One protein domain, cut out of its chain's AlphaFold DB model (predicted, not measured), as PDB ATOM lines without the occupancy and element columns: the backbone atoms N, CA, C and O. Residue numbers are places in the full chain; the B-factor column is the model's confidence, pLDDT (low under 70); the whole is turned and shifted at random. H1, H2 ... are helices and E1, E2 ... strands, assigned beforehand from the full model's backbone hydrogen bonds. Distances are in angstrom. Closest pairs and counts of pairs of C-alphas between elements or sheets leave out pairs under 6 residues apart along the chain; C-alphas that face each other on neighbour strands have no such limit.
ATOM      1  N   ALA A   2     -28.640  44.913   2.545       41.28
ATOM      2  CA  ALA A   2     -29.440  46.125   2.649       41.28
ATOM      3  C   ALA A   2     -29.188  46.667   4.052       41.28
ATOM      4  O   ALA A   2     -29.622  46.075   5.038       41.28
ATOM      5  N   GLU A   3     -28.377  47.714   4.124       55.31
ATOM      6  CA  GLU A   3     -28.254  48.547   5.309       55.31
ATOM      7  C   GLU A   3     -29.568  49.321   5.440       55.31
ATOM      8  O   GLU A   3     -29.776  50.343   4.791       55.31
ATOM      9  N   GLU A   4     -30.501  48.802   6.237       49.50
ATOM     10  CA  GLU A   4     -31.619  49.604   6.728       49.50
ATOM     11  C   GLU A   4     -31.094  50.450   7.894       49.50
ATOM     12  O   GLU A   4     -31.171  50.052   9.058       49.50
ATOM     13  N   ASN A   5     -30.520  51.611   7.570       56.62
ATOM     14  CA  ASN A   5     -30.354  52.702   8.527       56.62
ATOM     15  C   ASN A   5     -31.755  53.138   8.976       56.62
ATOM     16  O   ASN A   5     -32.413  53.920   8.293       56.62
ATOM     17  N   LYS A   6     -32.242  52.570  10.081       55.12
ATOM     18  CA  LYS A   6     -33.515  52.959  10.688       55.12
ATOM     19  C   LYS A   6     -33.268  54.137  11.616       55.12
ATOM     20  O   LYS A   6     -32.572  54.008  12.621       55.12
ATOM     21  N   GLU A   7     -33.791  55.292  11.216       54.25
ATOM     22  CA  GLU A   7     -33.831  56.502  12.029       54.25
ATOM     23  C   GLU A   7     -34.461  56.154  13.380       54.25
ATOM     24  O   GLU A   7     -35.601  55.694  13.446       54.25
ATOM     25  N   ILE A   8     -33.697  56.337  14.459       55.28
ATOM     26  CA  ILE A   8     -34.232  56.249  15.814       55.28
ATOM     27  C   ILE A   8     -35.288  57.346  15.907       55.28
ATOM     28  O   ILE A   8     -34.954  58.533  15.900       55.28
ATOM     29  N   VAL A   9     -36.560  56.953  15.950       59.53
ATOM     30  CA  VAL A   9     -37.649  57.891  16.196       59.53
ATOM     31  C   VAL A   9     -37.423  58.419  17.606       59.53
ATOM     32  O   VAL A   9     -37.416  57.662  18.573       59.53
ATOM     33  N   ILE A  10     -37.142  59.713  17.729       56.78
ATOM     34  CA  ILE A  10     -36.991  60.354  19.032       56.78
ATOM     35  C   ILE A  10     -38.386  60.371  19.657       56.78
ATOM     36  O   ILE A  10     -39.214  61.214  19.319       56.78
ATOM     37  N   VAL A  11     -38.664  59.387  20.507       65.12
ATOM     38  CA  VAL A  11     -39.941  59.277  21.208       65.12
ATOM     39  C   VAL A  11     -39.874  60.079  22.508       65.12
ATOM     40  O   VAL A  11     -38.884  60.008  23.237       65.12
ATOM     41  N   ASP A  12     -40.921  60.857  22.782       76.19
ATOM     42  CA  ASP A  12     -41.075  61.624  24.019       76.19
ATOM     43  C   ASP A  12     -41.100  60.697  25.251       76.19
ATOM     44  O   ASP A  12     -41.648  59.590  25.202       76.19
ATOM     45  N   ASP A  13     -40.536  61.158  26.373       78.69
ATOM     46  CA  ASP A  13     -40.466  60.389  27.626       78.69
ATOM     47  C   ASP A  13     -41.856  59.915  28.083       78.69
ATOM     48  O   ASP A  13     -42.005  58.785  28.553       78.69
ATOM     49  N   LYS A  14     -42.904  60.721  27.852       82.88
ATOM     50  CA  LYS A  14     -44.283  60.342  28.192       82.88
ATOM     51  C   LYS A  14     -44.739  59.086  27.468       82.88
ATOM     52  O   LYS A  14     -45.310  58.198  28.090       82.88
ATOM     53  N   THR A  15     -44.455  58.984  26.176       81.19
ATOM     54  CA  THR A  15     -44.884  57.842  25.366       81.19
ATOM     55  C   THR A  15     -44.172  56.560  25.797       81.19
ATOM     56  O   THR A  15     -44.775  55.488  25.801       81.19
ATOM     57  N   ILE A  16     -42.904  56.655  26.216       82.62
ATOM     58  CA  ILE A  16     -42.167  55.521  26.793       82.62
ATOM     59  C   ILE A  16     -42.821  55.090  28.106       82.62
ATOM     60  O   ILE A  16     -43.034  53.898  28.321       82.62
ATOM     61  N   GLN A  17     -43.168  56.042  28.973       85.50
ATOM     62  CA  GLN A  17     -43.817  55.752  30.252       85.50
ATOM     63  C   GLN A  17     -45.194  55.096  30.082       85.50
ATOM     64  O   GLN A  17     -45.512  54.173  30.830       85.50
ATOM     65  N   GLU A  18     -45.980  55.512  29.088       87.94
ATOM     66  CA  GLU A  18     -47.285  54.910  28.767       87.94
ATOM     67  C   GLU A  18     -47.172  53.459  28.274       87.94
ATOM     68  O   GLU A  18     -48.086  52.661  28.478       87.94
ATOM     69  N   LYS A  19     -46.031  53.100  27.674       85.62
ATOM     70  CA  LYS A  19     -45.727  51.753  27.166       85.62
ATOM     71  C   LYS A  19     -45.048  50.839  28.203       85.62
ATOM     72  O   LYS A  19     -44.676  49.709  27.885       85.62
ATOM     73  N   ILE A  20     -44.869  51.302  29.447       90.12
ATOM     74  CA  ILE A  20     -44.350  50.488  30.557       90.12
ATOM     75  C   ILE A  20     -45.511  49.881  31.350       90.12
ATOM     76  O   ILE A  20     -46.276  50.567  32.024       90.12
ATOM     77  N   TYR A  21     -45.570  48.556  31.355       91.81
ATOM     78  CA  TYR A  21     -46.546  47.757  32.086       91.81
ATOM     79  C   TYR A  21     -45.986  47.269  33.421       91.81
ATOM     80  O   TYR A  21     -44.805  46.949  33.535       91.81
ATOM     81  N   PHE A  22     -46.848  47.137  34.430       94.19
ATOM     82  CA  PHE A  22     -46.506  46.479  35.691       94.19
ATOM     83  C   PHE A  22     -47.069  45.061  35.723       94.19
ATOM     84  O   PHE A  22     -48.262  44.856  35.935       94.19
ATOM     85  N   ILE A  23     -46.200  44.066  35.551       93.31
ATOM     86  CA  ILE A  23     -46.569  42.649  35.593       93.31
ATOM     87  C   ILE A  23     -45.818  42.003  36.751       93.31
ATOM     88  O   ILE A  23     -44.591  42.035  36.801       93.31
ATOM     89  N   ARG A  24     -46.554  41.430  37.714       93.75
ATOM     90  CA  ARG A  24     -45.979  40.793  38.920       93.75
ATOM     91  C   ARG A  24     -45.014  41.712  39.693       93.75
ATOM     92  O   ARG A  24     -44.003  41.260  40.220       93.75
ATOM     93  N   GLY A  25     -45.322  43.011  39.742       93.50
ATOM     94  CA  GLY A  25     -44.499  44.016  40.425       93.50
ATOM     95  C   GLY A  25     -43.247  44.452  39.659       93.50
ATOM     96  O   GLY A  25     -42.447  45.211  40.197       93.50
ATOM     97  N   GLN A  26     -43.071  44.007  38.414       93.06
ATOM     98  CA  GLN A  26     -41.946  44.389  37.566       93.06
ATOM     99  C   GLN A  26     -42.413  45.281  36.420       93.06
ATOM    100  O   GLN A  26     -43.486  45.063  35.858       93.06
ATOM    101  N   LYS A  27     -41.585  46.271  36.075       93.31
ATOM    102  CA  LYS A  27     -41.765  47.103  34.883       93.31
ATOM    103  C   LYS A  27     -41.357  46.299  33.648       93.31
ATOM    104  O   LYS A  27     -40.232  45.814  33.584       93.31
ATOM    105  N   VAL A  28     -42.263  46.172  32.689       90.38
ATOM    106  CA  VAL A  28     -42.102  45.400  31.453       90.38
ATOM    107  C   VAL A  28     -42.539  46.269  30.278       90.38
ATOM    108  O   VAL A  28     -43.565  46.932  30.366       90.38
ATOM    109  N   MET A  29     -41.791  46.252  29.179       88.75
ATOM    110  CA  MET A  29     -42.201  46.833  27.897       88.75
ATOM    111  C   MET A  29     -42.378  45.697  26.892       88.75
ATOM    112  O   MET A  29     -41.574  44.761  26.881       88.75
ATOM    113  N   LEU A  30     -43.438  45.750  26.086       86.06
ATOM    114  CA  LEU A  30     -43.689  44.738  25.063       86.06
ATOM    115  C   LEU A  30     -42.778  44.964  23.854       86.06
ATOM    116  O   LEU A  30     -42.379  46.084  23.542       86.06
ATOM    117  N   ASP A  31     -42.457  43.888  23.149       79.00
ATOM    118  CA  ASP A  31     -41.625  43.918  21.947       79.00
ATOM    119  C   ASP A  31     -42.270  44.715  20.803       79.00
ATOM    120  O   ASP A  31     -41.565  45.388  20.058       79.00
ATOM    121  N   ALA A  32     -43.603  44.700  20.701       78.75
ATOM    122  CA  ALA A  32     -44.355  45.528  19.756       78.75
ATOM    123  C   ALA A  32     -44.194  47.034  20.036       78.75
ATOM    124  O   ALA A  32     -43.976  47.819  19.114       78.75
ATOM    125  N   ASP A  33     -44.239  47.424  21.310       82.94
ATOM    126  CA  ASP A  33     -44.033  48.807  21.744       82.94
ATOM    127  C   ASP A  33     -42.588  49.255  21.537       82.94
ATOM    128  O   ASP A  33     -42.326  50.373  21.097       82.94
ATOM    129  N   LEU A  34     -41.643  48.351  21.795       77.44
ATOM    130  CA  LEU A  34     -40.227  48.573  21.539       77.44
ATOM    131  C   LEU A  34     -39.955  48.756  20.037       77.44
ATOM    132  O   LEU A  34     -39.193  49.632  19.641       77.44
ATOM    133  N   ALA A  35     -40.594  47.953  19.192       75.06
ATOM    134  CA  ALA A  35     -40.475  48.037  17.743       75.06
ATOM    135  C   ALA A  35     -40.986  49.378  17.192       75.06
ATOM    136  O   ALA A  35     -40.348  49.954  16.312       75.06
ATOM    137  N   GLU A  36     -42.078  49.905  17.750       75.69
ATOM    138  CA  GLU A  36     -42.600  51.235  17.420       75.69
ATOM    139  C   GLU A  36     -41.627  52.349  17.835       75.69
ATOM    140  O   GLU A  36     -41.352  53.246  17.041       75.69
ATOM    141  N   ILE A  37     -41.035  52.250  19.034       75.31
ATOM    142  CA  ILE A  37     -40.067  53.235  19.546       75.31
ATOM    143  C   ILE A  37     -38.803  53.289  18.688       75.31
ATOM    144  O   ILE A  37     -38.290  54.362  18.380       75.31
ATOM    145  N   TYR A  38     -38.294  52.130  18.286       69.94
ATOM    146  CA  TYR A  38     -37.080  52.048  17.481       69.94
ATOM    147  C   TYR A  38     -37.349  52.069  15.964       69.94
ATOM    148  O   TYR A  38     -36.416  51.916  15.177       69.94
ATOM    149  N   GLY A  39     -38.605  52.224  15.534       63.34
ATOM    150  CA  GLY A  39     -38.978  52.231  14.118       63.34
ATOM    151  C   GLY A  39     -38.686  50.917  13.373       63.34
ATOM    152  O   GLY A  39     -38.542  50.925  12.150       63.34
ATOM    153  N   TYR A  40     -38.570  49.775  14.064       60.88
ATOM    154  CA  TYR A  40     -38.348  48.469  13.432       60.88
ATOM    155  C   TYR A  40     -39.677  47.792  13.077       60.88
ATOM    156  O   TYR A  40     -40.477  47.478  13.945       60.88
ATOM    157  N   GLU A  41     -39.891  47.440  11.805       55.72
ATOM    158  CA  GLU A  41     -40.924  46.459  11.443       55.72
ATOM    159  C   GLU A  41     -40.584  45.104  12.102       55.72
ATOM    160  O   GLU A  41     -39.535  44.507  11.833       55.72
ATOM    161  N   THR A  42     -41.485  44.595  12.945       53.59
ATOM    162  CA  THR A  42     -41.404  43.348  13.742       53.59
ATOM    163  C   THR A  42     -41.110  42.063  12.944       53.59
ATOM    164  O   THR A  42     -40.926  40.988  13.519       53.59
ATOM    165  N   LYS A  43     -40.983  42.141  11.612       53.88
ATOM    166  CA  LYS A  43     -40.646  41.021  10.718       53.88
ATOM    167  C   LYS A  43     -39.270  40.393  10.965       53.88
ATOM    168  O   LYS A  43     -39.119  39.196  10.729       53.88
ATOM    169  N   ASN A  44     -38.277  41.149  11.441       52.94
ATOM    170  CA  ASN A  44     -36.907  40.630  11.592       52.94
ATOM    171  C   ASN A  44     -36.613  39.996  12.964       52.94
ATOM    172  O   ASN A  44     -35.660  39.223  13.079       52.94
ATOM    173  N   PHE A  45     -37.434  40.245  13.991       52.03
ATOM    174  CA  PHE A  45     -37.203  39.701  15.337       52.03
ATOM    175  C   PHE A  45     -37.472  38.183  15.401       52.03
ATOM    176  O   PHE A  45     -36.642  37.414  15.884       52.03
ATOM    177  N   ASN A  46     -38.546  37.714  14.755       52.28
ATOM    178  CA  ASN A  46     -38.927  36.293  14.694       52.28
ATOM    179  C   ASN A  46     -37.977  35.389  13.883       52.28
ATOM    180  O   ASN A  46     -38.159  34.170  13.835       52.28
TER     181      ASN A  46
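What this domain is: This is residues 2 to 46 of the 51 residues of the protein "ORF6N domain-containing protein" of Peptostreptococcaceae bacterium pGA-8 (UniProt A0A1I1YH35). A small hairpin of two strands, E1 and E2, makes one end of a loose, flat model, and a short helix adjoins its open end on each strand: H1 leads into E1, and H2 follows E2. Before H1 and after H2 come stretches with no named element, residues 2 to 12 and 38 to 46. The printed part has 45 residues, with 21 of them, under half, in two named helices and two named strands, in the order H1, E1, E2, H2; the sheet, E1 - E2, is antiparallel and the class is mixed, helices and strands. It is loose, with a radius of gyration of the C-alphas of 12.3 A, and spans 41 by 26 by 10 A.

How they stand to each other: Look first at E1, residues 20 to 23, and E2, residues 26 to 29: they form an antiparallel hairpin, their directions at 135 degrees. C-alphas 22 and 27 face each other at 4.8 A. N 21 and O 28 are within hydrogen-bond range at 2.8 A, as are N 26 and O 23 at 3.0 A. Now take H1, residues 13 to 18, and H2, residues 31 to 37: they are close but not clearly touching, their closest C-alphas, those of Ile 16 and Ile 37, 7.9 A apart. They run opposite ways at a shallow tilt of 27 degrees. H1 and E2 are apart, and so are E1 and H2. In H1 and H2 every O i to N i+4 pair is within hydrogen-bond range.

Where its parts are: Find C-alpha 20 at (-44.350, 50.488, 30.557); from there E1 runs 9.6 A to Ile 23. E2 runs 10.0 A from Gln 26 to Met 29. H1 begins at C-alpha 13, at (-40.466, 60.389, 27.626), and measures 8.8 A to Glu 18. H2 measures 9.7 A from Asp 31 to C-alpha 37 at (-40.067, 53.235, 19.546).

The domain as a whole: The two C-alphas farthest apart are those of Ala 2 and Gly 25, at 40.7 A. The printed part has no cut, and its three links between elements are tight. The mean pLDDT of the printed part is 72.8; residues 2 to 11 and 38 to 46 are under 70.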